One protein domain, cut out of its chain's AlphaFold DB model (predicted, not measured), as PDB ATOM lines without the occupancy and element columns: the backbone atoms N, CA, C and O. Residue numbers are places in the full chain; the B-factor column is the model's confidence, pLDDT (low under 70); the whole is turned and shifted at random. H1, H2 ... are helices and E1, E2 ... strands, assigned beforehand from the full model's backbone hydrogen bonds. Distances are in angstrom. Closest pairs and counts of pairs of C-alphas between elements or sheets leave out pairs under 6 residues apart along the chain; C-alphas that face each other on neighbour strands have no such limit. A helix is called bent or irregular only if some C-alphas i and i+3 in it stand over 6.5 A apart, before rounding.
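AT A GLANCE: This is residues 81 to 140 and 150 to 208 of the 348 residues of an uncharacterized protein of Nakamurella panacisegetis (UniProt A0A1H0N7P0). A long, bent hairpin of two strands, E3 and E4, makes the backbone of a strongly twisted sheet that curls round one helix, H1. E2 and E1 pair with different parts of E3, E5 pairs with E4, and little H2 is off the sheet near the last printed residue. The 119 printed residues hold two named helices and five named strands in the order H1 E1 E2 E3 E4 E5 H2, mixed in class, with antiparallel neighbour pairs. The whole is compact, radius of gyration of the C-alphas 15.6 A, yet elongated, spanning 51 by 27 by 22 A.

HOW THE PARTS SIT: H1, residues 81 to 96, is on the branched sheet; every O i to N i+4 pair in it is within hydrogen-bond range. E1, residues 117 to 124, and E2, residues 133 to 137, lie on one side of E3, residues 150 to 166. N 121 and O 163 are 2.9 A apart, N 135 and O 153 2.8 A. E4, residues 174 to 188, lies on the other side of E3, with N 158 to O 180 at 2.9 A. E3, E4 and E5, residues 193 to 197, form a meander, each strand the antiparallel neighbour of the one before; N 187 and O 194 are 2.8 A apart. The closest C-alphas of H1 and E5 are those of Ala 89 and Val 196, 6.1 A. H2, residues 203 to 206, too short for an O i to N i+4 pair, is only just not on the sheet, with 4 pairs of C-alphas within 10 A.

IN THESE COORDINATES: H1 begins at C-alpha 81 (175.205, 218.051, 111.009) and is 22.3 A long. E1 measures 19.0 A and E2 12.6 A. E3 measures 42.3 A and bends by 74 degrees at residue 157; E4 measures 38.9 A and bends by 66 degrees at residue 180. E5 measures 11.6 A, and H2, 5.2 A, ends at C-alpha 206 (157.003, 204.817, 103.631).

THE WHOLE: The two C-alphas farthest apart, of Leu 171 and Gly 190, are 52.3 A apart. The link H1 to E1 is long, 20 residues. Residues 141 to 149 are not printed, and C-alphas 140 and 150 are 12.1 A apart across the cut. Mean pLDDT of the printed part is 89.6; residues 139 to 140, 170 and 202 to 207 are under 70.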
ATOM      1  N   TRP A  81     175.787 219.375 110.728       90.50
ATOM      2  CA  TRP A  81     175.205 218.051 111.009       90.50
ATOM      3  C   TRP A  81     174.879 217.243 109.745       90.50
ATOM      4  O   TRP A  81     175.069 216.024 109.722       90.50
ATOM      5  N   SER A  82     174.407 217.904 108.684       92.31
ATOM      6  CA  SER A  82     174.022 217.260 107.423       92.31
ATOM      7  C   SER A  82     175.243 216.679 106.711       92.31
ATOM      8  O   SER A  82     175.239 215.513 106.319       92.31
ATOM      9  N   VAL A  83     176.329 217.451 106.636       94.44
ATOM     10  CA  VAL A  83     177.616 217.032 106.067       94.44
ATOM     11  C   VAL A  83     178.209 215.876 106.871       94.44
ATOM     12  O   VAL A  83     178.674 214.896 106.285       94.44
ATOM     13  N   GLN A  84     178.168 215.951 108.205       95.19
ATOM     14  CA  GLN A  84     178.638 214.859 109.062       95.19
ATOM     15  C   GLN A  84     177.809 213.581 108.867       95.19
ATOM     16  O   GLN A  84     178.374 212.493 108.752       95.19
ATOM     17  N   SER A  85     176.486 213.710 108.746       95.44
ATOM     18  CA  SER A  85     175.570 212.585 108.519       95.44
ATOM     19  C   SER A  85     175.813 211.914 107.167       95.44
ATOM     20  O   SER A  85     175.929 210.691 107.099       95.44
ATOM     21  N   ILE A  86     175.974 212.700 106.096       96.50
ATOM     22  CA  ILE A  86     176.294 212.190 104.752       96.50
ATOM     23  C   ILE A  86     177.655 211.492 104.747       96.50
ATOM     24  O   ILE A  86     177.795 210.406 104.178       96.50
ATOM     25  N   ARG A  87     178.662 212.066 105.416       96.88
ATOM     26  CA  ARG A  87     179.986 211.443 105.555       96.88
ATOM     27  C   ARG A  87     179.899 210.100 106.279       96.88
ATOM     28  O   ARG A  87     180.503 209.133 105.818       96.88
ATOM     29  N   ALA A  88     179.145 210.027 107.374       97.06
ATOM     30  CA  ALA A  88     178.939 208.793 108.126       97.06
ATOM     31  C   ALA A  88     178.194 207.734 107.296       97.06
ATOM     32  O   ALA A  88     178.642 206.591 107.230       97.06
ATOM     33  N   ALA A  89     177.124 208.115 106.590       97.44
ATOM     34  CA  ALA A  89     176.411 207.229 105.669       97.44
ATOM     35  C   ALA A  89     177.329 206.709 104.549       97.44
ATOM     36  O   ALA A  89     177.363 205.513 104.270       97.44
ATOM     37  N   THR A  90     178.156 207.579 103.965       97.69
ATOM     38  CA  THR A  90     179.144 207.200 102.940       97.69
ATOM     39  C   THR A  90     180.165 206.199 103.485       97.69
ATOM     40  O   THR A  90     180.495 205.219 102.818       97.69
ATOM     41  N   ALA A  91     180.660 206.411 104.708       97.69
ATOM     42  CA  ALA A  91     181.549 205.464 105.376       97.69
ATOM     43  C   ALA A  91     180.854 204.116 105.640       97.69
ATOM     44  O   ALA A  91     181.460 203.070 105.413       97.69
ATOM     45  N   GLY A  92     179.575 204.135 106.032       97.44
ATOM     46  CA  GLY A  92     178.743 202.940 106.178       97.44
ATOM     47  C   GLY A  92     178.602 202.149 104.875       97.44
ATOM     48  O   GLY A  92     178.835 200.945 104.876       97.44
ATOM     49  N   LEU A  93     178.327 202.811 103.743       97.25
ATOM     50  CA  LEU A  93     178.292 202.151 102.426       97.25
ATOM     51  C   LEU A  93     179.633 201.512 102.057       97.25
ATOM     52  O   LEU A  93     179.668 200.399 101.537       97.25
ATOM     53  N   ARG A  94     180.750 202.194 102.336       97.62
ATOM     54  CA  ARG A  94     182.088 201.633 102.095       97.62
ATOM     55  C   ARG A  94     182.352 200.403 102.957       97.62
ATOM     56  O   ARG A  94     182.932 199.449 102.453       97.62
ATOM     57  N   ALA A  95     181.913 200.409 104.216       97.62
ATOM     58  CA  ALA A  95     181.985 199.238 105.086       97.62
ATOM     59  C   ALA A  95     181.105 198.093 104.560       97.62
ATOM     60  O   ALA A  95     181.551 196.951 104.509       97.62
ATOM     61  N   CYS A  96     179.901 198.406 104.073       97.50
ATOM     62  CA  CYS A  96     179.026 197.444 103.413       97.50
ATOM     63  C   CYS A  96     179.692 196.798 102.190       97.50
ATOM     64  O   CYS A  96     179.609 195.584 102.034       97.50
ATOM     65  N   ALA A  97     180.420 197.558 101.371       97.50
ATOM     66  CA  ALA A  97     181.169 197.013 100.238       97.50
ATOM     67  C   ALA A  97     182.339 196.083 100.640       97.50
ATOM     68  O   ALA A  97     182.920 195.438  99.779       97.50
ATOM     69  N   GLN A  98     182.701 195.987 101.925       97.62
ATOM     70  CA  GLN A  98     183.682 195.007 102.418       97.62
ATOM     71  C   GLN A  98     183.038 193.691 102.883       97.62
ATOM     72  O   GLN A  98     183.739 192.798 103.361       97.62
ATOM     73  N   ALA A  99     181.712 193.558 102.788       97.00
ATOM     74  CA  ALA A  99     181.027 192.332 103.165       97.00
ATOM     75  C   ALA A  99     181.463 191.140 102.298       97.00
ATOM     76  O   ALA A  99     181.723 191.280 101.107       97.00
ATOM     77  N   ALA A 100     181.482 189.949 102.896       95.94
ATOM     78  CA  ALA A 100     181.812 188.694 102.212       95.94
ATOM     79  C   ALA A 100     180.577 187.819 101.915       95.94
ATOM     80  O   ALA A 100     180.717 186.678 101.483       95.94
ATOM     81  N   THR A 101     179.369 188.336 102.161       95.56
ATOM     82  CA  THR A 101     178.088 187.647 101.926       95.56
ATOM     83  C   THR A 101     177.248 188.413 100.907       95.56
ATOM     84  O   THR A 101     177.446 189.610 100.717       95.56
ATOM     85  N   LEU A 102     176.300 187.741 100.243       95.06
ATOM     86  CA  LEU A 102     175.410 188.375  99.256       95.06
ATOM     87  C   LEU A 102     174.277 189.205  99.875       95.06
ATOM     88  O   LEU A 102     173.667 190.019  99.191       95.06
ATOM     89  N   THR A 103     173.994 189.003 101.159       95.19
ATOM     90  CA  THR A 103     172.924 189.685 101.904       95.19
ATOM     91  C   THR A 103     173.445 190.180 103.258       95.19
ATOM     92  O   THR A 103     173.023 189.705 104.316       95.19
ATOM     93  N   PRO A 104     174.427 191.100 103.268       94.44
ATOM     94  CA  PRO A 104     174.994 191.589 104.513       94.44
ATOM     95  C   PRO A 104     173.939 192.313 105.363       94.44
ATOM     96  O   PRO A 104     173.227 193.185 104.857       94.44
ATOM     97  N   PRO A 105     173.823 191.985 106.662       93.44
ATOM     98  CA  PRO A 105     172.837 192.611 107.530       93.44
ATOM     99  C   PRO A 105     173.133 194.105 107.705       93.44
ATOM    100  O   PRO A 105     174.275 194.503 107.925       93.44
ATOM    101  N   GLY A 106     172.085 194.930 107.642       92.88
ATOM    102  CA  GLY A 106     172.189 196.383 107.828       92.88
ATOM    103  C   GLY A 106     172.776 197.143 106.636       92.88
ATOM    104  O   GLY A 106     173.054 198.335 106.767       92.88
ATOM    105  N   CYS A 107     172.939 196.476 105.495       96.31
ATOM    106  CA  CYS A 107     173.464 197.041 104.262       96.31
ATOM    107  C   CYS A 107     172.383 197.089 103.171       96.31
ATOM    108  O   CYS A 107     171.482 196.248 103.166       96.31
ATOM    109  N   PRO A 108     172.434 198.063 102.246       95.00
ATOM    110  CA  PRO A 108     171.386 198.219 101.242       95.00
ATOM    111  C   PRO A 108     171.489 197.175 100.128       95.00
ATOM    112  O   PRO A 108     170.503 196.931  99.440       95.00
ATOM    113  N   GLN A 109     172.660 196.552  99.956       94.81
ATOM    114  CA  GLN A 109     172.837 195.526  98.948       94.81
ATOM    115  C   GLN A 109     172.294 194.163  99.387       94.81
ATOM    116  O   GLN A 109     172.528 193.705 100.508       94.81
ATOM    117  N   ALA A 110     171.599 193.505  98.466       94.12
ATOM    118  CA  ALA A 110     171.131 192.137  98.593       94.12
ATOM    119  C   ALA A 110     171.007 191.528  97.194       94.12
ATOM    120  O   ALA A 110     170.362 192.112  96.325       94.12
ATOM    121  N   VAL A 111     171.602 190.356  96.984       91.81
ATOM    122  CA  VAL A 111     171.439 189.577  95.752       91.81
ATOM    123  C   VAL A 111     170.798 188.242  96.104       91.81
ATOM    124  O   VAL A 111     171.299 187.497  96.948       91.81
ATOM    125  N   ASN A 112     169.659 187.958  95.472       87.31
ATOM    126  CA  ASN A 112     168.902 186.731  95.692       87.31
ATOM    127  C   ASN A 112     169.407 185.647  94.740       87.31
ATOM    128  O   ASN A 112     169.147 185.698  93.541       87.31
ATOM    129  N   THR A 113     170.099 184.644  95.277       81.38
ATOM    130  CA  THR A 113     170.602 183.505  94.500       81.38
ATOM    131  C   THR A 113     169.916 182.206  94.882       81.38
ATOM    132  O   THR A 113     169.490 182.001  96.018       81.38
ATOM    133  N   TYR A 114     169.872 181.274  93.932       72.56
ATOM    134  CA  TYR A 114     169.540 179.879  94.204       72.56
ATOM    135  C   TYR A 114     170.763 179.173  94.811       72.56
ATOM    136  O   TYR A 114     171.496 178.476  94.115       72.56
ATOM    137  N   GLY A 115     171.009 179.399  96.102       76.50
ATOM    138  CA  GLY A 115     172.064 178.736  96.878       76.50
ATOM    139  C   GLY A 115     173.029 179.694  97.572       76.50
ATOM    140  O   GLY A 115     173.065 180.888  97.269       76.50
ATOM    141  N   ASP A 116     173.815 179.139  98.495       81.62
ATOM    142  CA  ASP A 116     174.797 179.883  99.282       81.62
ATOM    143  C   ASP A 116     176.045 180.192  98.448       81.62
ATOM    144  O   ASP A 116     176.677 179.300  97.866       81.62
ATOM    145  N   ALA A 117     176.422 181.470  98.400       86.44
ATOM    146  CA  ALA A 117     177.682 181.876  97.799       86.44
ATOM    147  C   ALA A 117     178.867 181.453  98.670       86.44
ATOM    148  O   ALA A 117     178.891 181.699  99.873       86.44
ATOM    149  N   LEU A 118     179.878 180.857  98.037       87.50
ATOM    150  CA  LEU A 118     181.138 180.494  98.688       87.50
ATOM    151  C   LEU A 118     182.016 181.721  98.936       87.50
ATOM    152  O   LEU A 118     182.728 181.804  99.933       87.50
ATOM    153  N   THR A 119     181.977 182.666  98.002       92.88
ATOM    154  CA  THR A 119     182.715 183.927  98.057       92.88
ATOM    155  C   THR A 119     181.817 185.027  97.529       92.88
ATOM    156  O   THR A 119     181.194 184.817  96.490       92.88
ATOM    157  N   ALA A 120     181.818 186.200  98.151       95.75
ATOM    158  CA  ALA A 120     181.272 187.416  97.563       95.75
ATOM    159  C   ALA A 120     182.276 188.558  97.733       95.75
ATOM    160  O   ALA A 120     182.837 188.747  98.811       95.75
ATOM    161  N   HIS A 121     182.501 189.301  96.656       96.94
ATOM    162  CA  HIS A 121     183.347 190.484  96.637       96.94
ATOM    163  C   HIS A 121     182.538 191.638  96.075       96.94
ATOM    164  O   HIS A 121     182.305 191.701  94.866       96.94
ATOM    165  N   TRP A 122     182.088 192.511  96.967       97.25
ATOM    166  CA  TRP A 122     181.393 193.733  96.602       97.25
ATOM    167  C   TRP A 122     182.391 194.810  96.207       97.25
ATOM    168  O   TRP A 122     183.469 194.936  96.794       97.25
ATOM    169  N   HIS A 123     182.018 195.618  95.226       96.88
ATOM    170  CA  HIS A 123     182.772 196.797  94.860       96.88
ATOM    171  C   HIS A 123     181.822 197.970  94.635       96.88
ATOM    172  O   HIS A 123     180.759 197.852  94.032       96.88
ATOM    173  N   LEU A 124     182.187 199.106  95.222       96.62
ATOM    174  CA  LEU A 124     181.412 200.335  95.159       96.62
ATOM    175  C   LEU A 124     181.840 201.101  93.915       96.62
ATOM    176  O   LEU A 124     183.019 201.425  93.777       96.62
ATOM    177  N   LEU A 125     180.891 201.379  93.029       95.69
ATOM    178  CA  LEU A 125     181.154 202.069  91.775       95.69
ATOM    179  C   LEU A 125     180.971 203.576  91.953       95.69
ATOM    180  O   LEU A 125     180.102 204.024  92.706       95.69
ATOM    181  N   ASN A 126     181.757 204.351  91.202       90.69
ATOM    182  CA  ASN A 126     181.682 205.813  91.158       90.69
ATOM    183  C   ASN A 126     181.775 206.460  92.561       90.69
ATOM    184  O   ASN A 126     182.372 205.904  93.489       90.69
ATOM    185  N   GLN A 127     181.249 207.678  92.716       92.12
ATOM    186  CA  GLN A 127     181.167 208.353  94.011       92.12
ATOM    187  C   GLN A 127     179.793 208.080  94.644       92.12
ATOM    188  O   GLN A 127     178.798 208.681  94.237       92.12
ATOM    189  N   PRO A 128     179.696 207.174  95.633       92.56
ATOM    190  CA  PRO A 128     178.431 206.911  96.311       92.56
ATOM    191  C   PRO A 128     177.939 208.175  97.020       92.56
ATOM    192  O   PRO A 128     178.730 208.898  97.627       92.56
ATOM    193  N   LEU A 129     176.625 208.393  97.011       93.06
ATOM    194  CA  LEU A 129     175.972 209.508  97.698       93.06
ATOM    195  C   LEU A 129     176.443 210.890  97.211       93.06
ATOM    196  O   LEU A 129     176.305 211.884  97.932       93.06
ATOM    197  N   GLU A 130     176.958 210.980  95.979       88.94
ATOM    198  CA  GLU A 130     177.178 212.260  95.313       88.94
ATOM    199  C   GLU A 130     175.824 212.982  95.196       88.94
ATOM    200  O   GLU A 130     174.864 212.458  94.633       88.94
ATOM    201  N   HIS A 131     175.721 214.168  95.807       92.69
ATOM    202  CA  HIS A 131     174.471 214.928  95.974       92.69
ATOM    203  C   HIS A 131     173.431 214.322  96.934       92.69
ATOM    204  O   HIS A 131     172.231 214.560  96.773       92.69
ATOM    205  N   ALA A 132     173.864 213.571  97.947       95.31
ATOM    206  CA  ALA A 132     172.957 213.117  98.992       95.31
ATOM    207  C   ALA A 132     172.291 214.268  99.763       95.31
ATOM    208  O   ALA A 132     172.853 215.349  99.947       95.31
ATOM    209  N   VAL A 133     171.088 213.989 100.256       93.94
ATOM    210  CA  VAL A 133     170.263 214.889 101.058       93.94
ATOM    211  C   VAL A 133     170.096 214.272 102.441       93.94
ATOM    212  O   VAL A 133     169.680 213.122 102.566       93.94
ATOM    213  N   ALA A 134     170.411 215.036 103.484       93.62
ATOM    214  CA  ALA A 134     170.152 214.645 104.863       93.62
ATOM    215  C   ALA A 134     168.891 215.350 105.369       93.62
ATOM    216  O   ALA A 134     168.755 216.564 105.232       93.62
ATOM    217  N   VAL A 135     167.983 214.592 105.973       91.19
ATOM    218  CA  VAL A 135     166.723 215.085 106.526       91.19
ATOM    219  C   VAL A 135     166.620 214.657 107.978       91.19
ATOM    220  O   VAL A 135     166.779 213.483 108.314       91.19
ATOM    221  N   ARG A 136     166.353 215.616 108.862       88.25
ATOM    222  CA  ARG A 136     166.080 215.320 110.267       88.25
ATOM    223  C   ARG A 136     164.762 214.552 110.372       88.25
ATOM    224  O   ARG A 136     163.774 214.934 109.756       88.25
ATOM    225  N   MET A 137     164.750 213.499 111.179       86.06
ATOM    226  CA  MET A 137     163.537 212.769 111.526       86.06
ATOM    227  C   MET A 137     163.029 213.260 112.880       86.06
ATOM    228  O   MET A 137     163.785 213.290 113.855       86.06
ATOM    229  N   GLU A 138     161.754 213.630 112.950       79.06
ATOM    230  CA  GLU A 138     161.094 213.888 114.227       79.06
ATOM    231  C   GLU A 138     160.757 212.546 114.898       79.06
ATOM    232  O   GLU A 138     160.269 211.632 114.223       79.06
ATOM    233  N   PRO A 139     161.035 212.373 116.202       69.69
ATOM    234  CA  PRO A 139     160.563 211.204 116.923       69.69
ATOM    235  C   PRO A 139     159.028 211.179 116.886       69.69
ATOM    236  O   PRO A 139     158.396 212.207 117.148       69.69
ATOM    237  N   PRO A 140     158.396 210.032 116.589       66.69
ATOM    238  CA  PRO A 140     156.946 209.935 116.650       66.69
ATOM    239  C   PRO A 140     156.470 210.214 118.086       66.69
ATOM    240  O   PRO A 140     156.770 209.452 119.000       66.69
ATOM    241  N   GLY A 150     169.275 213.214 117.915       83.62
ATOM    242  CA  GLY A 150     168.512 213.403 116.684       83.62
ATOM    243  C   GLY A 150     168.668 212.198 115.765       83.62
ATOM    244  O   GLY A 150     169.788 211.773 115.502       83.62
ATOM    245  N   ARG A 151     167.572 211.661 115.225       89.75
ATOM    246  CA  ARG A 151     167.651 210.732 114.089       89.75
ATOM    247  C   ARG A 151     167.711 211.534 112.795       89.75
ATOM    248  O   ARG A 151     166.977 212.505 112.623       89.75
ATOM    249  N   VAL A 152     168.581 211.124 111.888       91.25
ATOM    250  CA  VAL A 152     168.746 211.737 110.572       91.25
ATOM    251  C   VAL A 152     168.637 210.641 109.521       91.25
ATOM    252  O   VAL A 152     169.315 209.621 109.613       91.25
ATOM    253  N   ALA A 153     167.789 210.857 108.523       93.25
ATOM    254  CA  ALA A 153     167.744 210.044 107.320       93.25
ATOM    255  C   ALA A 153     168.635 210.682 106.249       93.25
ATOM    256  O   ALA A 153     168.541 211.879 105.992       93.25
ATOM    257  N   VAL A 154     169.502 209.899 105.618       94.88
ATOM    258  CA  VAL A 154     170.342 210.318 104.493       94.88
ATOM    259  C   VAL A 154     169.888 209.566 103.254       94.88
ATOM    260  O   VAL A 154     169.881 208.339 103.249       94.88
ATOM    261  N   PHE A 155     169.553 210.301 102.201       94.75
ATOM    262  CA  PHE A 155     169.145 209.761 100.911       94.75
ATOM    263  C   PHE A 155     170.176 210.117  99.865       94.75
ATOM    264  O   PHE A 155     170.590 211.269  99.774       94.75
ATOM    265  N   GLY A 156     170.557 209.165  99.033       95.00
ATOM    266  CA  GLY A 156     171.419 209.455  97.900       95.00
ATOM    267  C   GLY A 156     171.550 208.256  96.992       95.00
ATOM    268  O   GLY A 156     171.175 207.143  97.353       95.00
ATOM    269  N   LEU A 157     172.078 208.491  95.803       95.31
ATOM    270  CA  LEU A 157     172.288 207.425  94.845       95.31
ATOM    271  C   LEU A 157     173.528 206.596  95.189       95.31
ATOM    272  O   LEU A 157     174.518 207.121  95.695       95.31
ATOM    273  N   TYR A 158     173.487 205.300  94.906       97.12
ATOM    274  CA  TYR A 158     174.635 204.407  95.026       97.12
ATOM    275  C   TYR A 158     174.612 203.349  93.921       97.12
ATOM    276  O   TYR A 158     173.569 203.079  93.325       97.12
ATOM    277  N   GLN A 159     175.778 202.770  93.654       97.12
ATOM    278  CA  GLN A 159     175.980 201.710  92.673       97.12
ATOM    279  C   GLN A 159     177.015 200.737  93.232       97.12
ATOM    280  O   GLN A 159     178.083 201.164  93.667       97.12
ATOM    281  N   MET A 160     176.725 199.445  93.221       97.31
ATOM    282  CA  MET A 160     177.663 198.389  93.577       97.31
ATOM    283  C   MET A 160     177.556 197.254  92.567       97.31
ATOM    284  O   MET A 160     176.455 196.889  92.157       97.31
ATOM    285  N   ASP A 161     178.684 196.658  92.204       95.94
ATOM    286  CA  ASP A 161     178.693 195.325  91.612       95.94
ATOM    287  C   ASP A 161     179.200 194.298  92.628       95.94
ATOM    288  O   ASP A 161     179.819 194.620  93.649       95.94
ATOM    289  N   VAL A 162     178.874 193.036  92.375       96.06
ATOM    290  CA  VAL A 162     179.378 191.913  93.159       96.06
ATOM    291  C   VAL A 162     179.900 190.839  92.237       96.06
ATOM    292  O   VAL A 162     179.258 190.487  91.254       96.06
ATOM    293  N   SER A 163     181.060 190.289  92.578       94.62
ATOM    294  CA  SER A 163     181.583 189.064  91.984       94.62
ATOM    295  C   SER A 163     181.484 187.937  93.006       94.62
ATOM    296  O   SER A 163     182.034 188.059  94.102       94.62
ATOM    297  N   TYR A 164     180.821 186.832  92.668       93.25
ATOM    298  CA  TYR A 164     180.617 185.720  93.601       93.25
ATOM    299  C   TYR A 164     180.706 184.344  92.943       93.25
ATOM    300  O   TYR A 164     180.585 184.205  91.730       93.25
ATOM    301  N   THR A 165     180.941 183.308  93.744       90.25
ATOM    302  CA  THR A 165     180.976 181.912  93.279       90.25
ATOM    303  C   THR A 165     179.973 181.077  94.061       90.25
ATOM    304  O   THR A 165     179.731 181.335  95.239       90.25
ATOM    305  N   LEU A 166     179.379 180.082  93.404       85.94
ATOM    306  CA  LEU A 166     178.458 179.127  94.026       85.94
ATOM    307  C   LEU A 166     179.119 177.746  94.121       85.94
ATOM    308  O   LEU A 166     179.994 177.405  93.321       85.94
ATOM    309  N   ALA A 167     178.692 176.923  95.079       82.00
ATOM    310  CA  ALA A 167     179.161 175.542  95.169       82.00
ATOM    311  C   ALA A 167     178.864 174.760  93.875       82.00
ATOM    312  O   ALA A 167     177.802 174.901  93.275       82.00
ATOM    313  N   GLY A 168     179.820 173.939  93.427       73.31
ATOM    314  CA  GLY A 168     179.707 173.186  92.169       73.31
ATOM    315  C   GLY A 168     179.975 174.011  90.903       73.31
ATOM    316  O   GLY A 168     179.965 173.463  89.801       73.31
ATOM    317  N   GLN A 169     180.269 175.307  91.038       72.19
ATOM    318  CA  GLN A 169     180.609 176.172  89.921       72.19
ATOM    319  C   GLN A 169     182.134 176.282  89.748       72.19
ATOM    320  O   GLN A 169     182.836 176.757  90.633       72.19
ATOM    321  N   GLY A 170     182.652 175.875  88.585       64.75
ATOM    322  CA  GLY A 170     184.093 175.939  88.279       64.75
ATOM    323  C   GLY A 170     184.476 176.849  87.110       64.75
ATOM    324  O   GLY A 170     185.643 176.902  86.745       64.75
ATOM    325  N   LEU A 171     183.507 177.512  86.471       70.12
ATOM    326  CA  LEU A 171     183.752 178.198  85.199       70.12
ATOM    327  C   LEU A 171     184.280 179.625  85.357       70.12
ATOM    328  O   LEU A 171     185.255 179.989  84.707       70.12
ATOM    329  N   ARG A 172     183.600 180.448  86.156       79.94
ATOM    330  CA  ARG A 172     183.876 181.884  86.321       79.94
ATOM    331  C   ARG A 172     182.990 182.446  87.430       79.94
ATOM    332  O   ARG A 172     181.882 181.949  87.558       79.94
ATOM    333  N   PRO A 173     183.377 183.490  88.166       87.31
ATOM    334  CA  PRO A 173     182.453 184.135  89.089       87.31
ATOM    335  C   PRO A 173     181.187 184.644  88.379       87.31
ATOM    336  O   PRO A 173     181.247 185.118  87.239       87.31
ATOM    337  N   TYR A 174     180.045 184.534  89.050       88.50
ATOM    338  CA  TYR A 174     178.861 185.323  88.732       88.50
ATOM    339  C   TYR A 174     179.157 186.795  88.984       88.50
ATOM    340  O   TYR A 174     179.936 187.132  89.879       88.50
ATOM    341  N   ARG A 175     178.519 187.657  88.196       91.88
ATOM    342  CA  ARG A 175     178.469 189.086  88.458       91.88
ATOM    343  C   ARG A 175     177.023 189.515  88.568       91.88
ATOM    344  O   ARG A 175     176.199 189.069  87.778       91.88
ATOM    345  N   ASP A 176     176.753 190.375  89.532       93.75
ATOM    346  CA  ASP A 176     175.461 191.034  89.674       93.75
ATOM    347  C   ASP A 176     175.678 192.511  90.000       93.75
ATOM    348  O   ASP A 176     176.796 192.944  90.303       93.75
ATOM    349  N   TYR A 177     174.612 193.285  89.885       94.88
ATOM    350  CA  TYR A 177     174.603 194.717  90.041       94.88
ATOM    351  C   TYR A 177     173.427 195.160  90.894       94.88
ATOM    352  O   TYR A 177     172.288 194.751  90.687       94.88
ATOM    353  N   ILE A 178     173.703 196.084  91.802       95.19
ATOM    354  CA  ILE A 178     172.676 196.780  92.553       95.19
ATOM    355  C   ILE A 178     172.966 198.271  92.548       95.19
ATOM    356  O   ILE A 178     174.089 198.723  92.759       95.19
ATOM    357  N   GLY A 179     171.935 199.060  92.305       94.44
ATOM    358  CA  GLY A 179     172.024 200.506  92.360       94.44
ATOM    359  C   GLY A 179     170.679 201.104  92.715       94.44
ATOM    360  O   GLY A 179     169.719 200.380  92.978       94.44
ATOM    361  N   GLY A 180     170.612 202.427  92.731       94.00
ATOM    362  CA  GLY A 180     169.389 203.149  93.063       94.00
ATOM    363  C   GLY A 180     169.592 204.145  94.188       94.00
ATOM    364  O   GLY A 180     170.711 204.570  94.480       94.00
ATOM    365  N   THR A 181     168.493 204.505  94.843       93.56
ATOM    366  CA  THR A 181     168.511 205.370  96.023       93.56
ATOM    367  C   THR A 181     168.757 204.536  97.276       93.56
ATOM    368  O   THR A 181     167.927 203.716  97.658       93.56
ATOM    369  N   ALA A 182     169.875 204.777  97.954       94.50
ATOM    370  CA  ALA A 182     170.091 204.327  99.319       94.50
ATOM    371  C   ALA A 182     169.391 205.276 100.294       94.50
ATOM    372  O   ALA A 182     169.429 206.499 100.131       94.50
ATOM    373  N   ALA A 183     168.820 204.699 101.346       94.25
ATOM    374  CA  ALA A 183     168.401 205.416 102.539       94.25
ATOM    375  C   ALA A 183     169.217 204.888 103.719       94.25
ATOM    376  O   ALA A 183     169.209 203.689 103.991       94.25
ATOM    377  N   ALA A 184     169.929 205.772 104.410       95.81
ATOM    378  CA  ALA A 184     170.627 205.463 105.648       95.81
ATOM    379  C   ALA A 184     169.932 206.175 106.804       95.81
ATOM    380  O   ALA A 184     169.600 207.352 106.695       95.81
ATOM    381  N   ILE A 185     169.757 205.495 107.926       94.19
ATOM    382  CA  ILE A 185     169.398 206.129 109.189       94.19
ATOM    383  C   ILE A 185     170.674 206.266 110.002       94.19
ATOM    384  O   ILE A 185     171.404 205.292 110.175       94.19
ATOM    385  N   VAL A 186     170.935 207.469 110.498       95.12
ATOM    386  CA  VAL A 186     172.040 207.758 111.407       95.12
ATOM    387  C   VAL A 186     171.508 208.429 112.670       95.12
ATOM    388  O   VAL A 186     170.462 209.083 112.654       95.12
ATOM    389  N   THR A 187     172.209 208.247 113.785       93.19
ATOM    390  CA  THR A 187     171.865 208.860 115.073       93.19
ATOM    391  C   THR A 187     172.909 209.905 115.427       93.19
ATOM    392  O   THR A 187     174.101 209.622 115.403       93.19
ATOM    393  N   TRP A 188     172.470 211.108 115.764       88.25
ATOM    394  CA  TRP A 188     173.286 212.152 116.365       88.25
ATOM    395  C   TRP A 188     173.113 212.096 117.878       88.25
ATOM    396  O   TRP A 188     171.982 212.201 118.332       88.25
ATOM    397  N   ASP A 189     174.188 211.962 118.652       87.25
ATOM    398  CA  ASP A 189     174.127 211.876 120.126       87.25
ATOM    399  C   ASP A 189     174.373 213.213 120.856       87.25
ATOM    400  O   ASP A 189     174.513 213.248 122.077       87.25
ATOM    401  N   GLY A 190     174.455 214.317 120.110       82.94
ATOM    402  CA  GLY A 190     174.853 215.628 120.629       82.94
ATOM    403  C   GLY A 190     176.302 215.998 120.305       82.94
ATOM    404  O   GLY A 190     176.626 217.185 120.293       82.94
ATOM    405  N   SER A 191     177.152 215.016 119.993       86.56
ATOM    406  CA  SER A 191     178.585 215.208 119.740       86.56
ATOM    407  C   SER A 191     179.093 214.544 118.459       86.56
ATOM    408  O   SER A 191     179.990 215.084 117.809       86.56
ATOM    409  N   ALA A 192     178.524 213.399 118.081       90.81
ATOM    410  CA  ALA A 192     178.951 212.616 116.934       90.81
ATOM    411  C   ALA A 192     177.781 211.883 116.267       90.81
ATOM    412  O   ALA A 192     176.717 211.652 116.851       90.81
ATOM    413  N   VAL A 193     178.014 211.485 115.013       93.88
ATOM    414  CA  VAL A 193     177.134 210.570 114.282       93.88
ATOM    415  C   VAL A 193     177.511 209.124 114.609       93.88
ATOM    416  O   VAL A 193     178.674 208.737 114.503       93.88
ATOM    417  N   SER A 194     176.517 208.312 114.951       93.75
ATOM    418  CA  SER A 194     176.627 206.884 115.250       93.75
ATOM    419  C   SER A 194     175.469 206.094 114.621       93.75
ATOM    420  O   SER A 194     174.569 206.666 114.001       93.75
ATOM    421  N   ASN A 195     175.492 204.763 114.766       91.38
ATOM    422  CA  ASN A 195     174.402 203.855 114.377       91.38
ATOM    423  C   ASN A 195     173.935 204.009 112.920       91.38
ATOM    424  O   ASN A 195     172.742 204.145 112.657       91.38
ATOM    425  N   VAL A 196     174.881 204.004 111.975       95.56
ATOM    426  CA  VAL A 196     174.572 204.024 110.540       95.56
ATOM    427  C   VAL A 196     173.954 202.686 110.142       95.56
ATOM    428  O   VAL A 196     174.614 201.653 110.234       95.56
ATOM    429  N   ALA A 197     172.705 202.705 109.687       94.31
ATOM    430  CA  ALA A 197     171.996 201.515 109.232       94.31
ATOM    431  C   ALA A 197     171.255 201.782 107.921       94.31
ATOM    432  O   ALA A 197     170.627 202.829 107.763       94.31
ATOM    433  N   PHE A 198     171.276 200.813 107.008       94.69
ATOM    434  CA  PHE A 198     170.519 200.855 105.759       94.69
ATOM    435  C   PHE A 198     169.329 199.899 105.866       94.69
ATOM    436  O   PHE A 198     169.505 198.684 105.737       94.69
ATOM    437  N   PRO A 199     168.120 200.397 106.179       91.00
ATOM    438  CA  PRO A 199     166.953 199.540 106.300       91.00
ATOM    439  C   PRO A 199     166.596 198.912 104.950       91.00
ATOM    440  O   PRO A 199     166.387 199.614 103.966       91.00
ATOM    441  N   GLN A 200     166.464 197.586 104.928       82.31
ATOM    442  CA  GLN A 200     165.991 196.834 103.757       82.31
ATOM    443  C   GLN A 200     164.453 196.768 103.677       82.31
ATOM    444  O   GLN A 200     163.889 196.427 102.641       82.31
ATOM    445  N   ASN A 201     163.756 197.103 104.769       70.06
ATOM    446  CA  ASN A 201     162.302 196.997 104.862       70.06
ATOM    447  C   ASN A 201     161.616 198.277 104.371       70.06
ATOM    448  O   ASN A 201     161.765 199.341 104.976       70.06
ATOM    449  N   SER A 202     160.770 198.146 103.347       61.31
ATOM    450  CA  SER A 202     160.037 199.251 102.711       61.31
ATOM    451  C   SER A 202     159.158 200.061 103.672       61.31
ATOM    452  O   SER A 202     158.929 201.240 103.430       61.31
ATOM    453  N   ALA A 203     158.699 199.470 104.780       64.44
ATOM    454  CA  ALA A 203     157.872 200.156 105.780       64.44
ATOM    455  C   ALA A 203     158.603 201.317 106.483       64.44
ATOM    456  O   ALA A 203     157.988 202.312 106.842       64.44
ATOM    457  N   LEU A 204     159.930 201.232 106.641       63.78
ATOM    458  CA  LEU A 204     160.711 202.355 107.169       63.78
ATOM    459  C   LEU A 204     160.913 203.457 106.127       63.78
ATOM    460  O   LEU A 204     161.249 204.572 106.505       63.78
ATOM    461  N   LEU A 205     160.714 203.153 104.841       67.62
ATOM    462  CA  LEU A 205     160.806 204.114 103.745       67.62
ATOM    463  C   LEU A 205     159.472 204.823 103.482       67.62
ATOM    464  O   LEU A 205     159.479 205.939 102.974       67.62
ATOM    465  N   THR A 206     158.334 204.214 103.835       68.69
ATOM    466  CA  THR A 206     157.003 204.817 103.631       68.69
ATOM    467  C   THR A 206     156.726 206.010 104.539       68.69
ATOM    468  O   THR A 206     155.970 206.894 104.142       68.69
ATOM    469  N   ASP A 207     157.353 206.050 105.717       69.50
ATOM    470  CA  ASP A 207     157.215 207.150 106.683       69.50
ATOM    471  C   ASP A 207     158.240 208.272 106.454       69.50
ATOM    472  O   ASP A 207     158.252 209.276 107.171       69.50
ATOM    473  N   LEU A 208     159.125 208.115 105.465       70.19
ATOM    474  CA  LEU A 208     160.118 209.126 105.146       70.19
ATOM    475  C   LEU A 208     159.495 210.249 104.311       70.19
ATOM    476  O   LEU A 208     158.626 210.001 103.469       70.19
TER     477      LEU A 208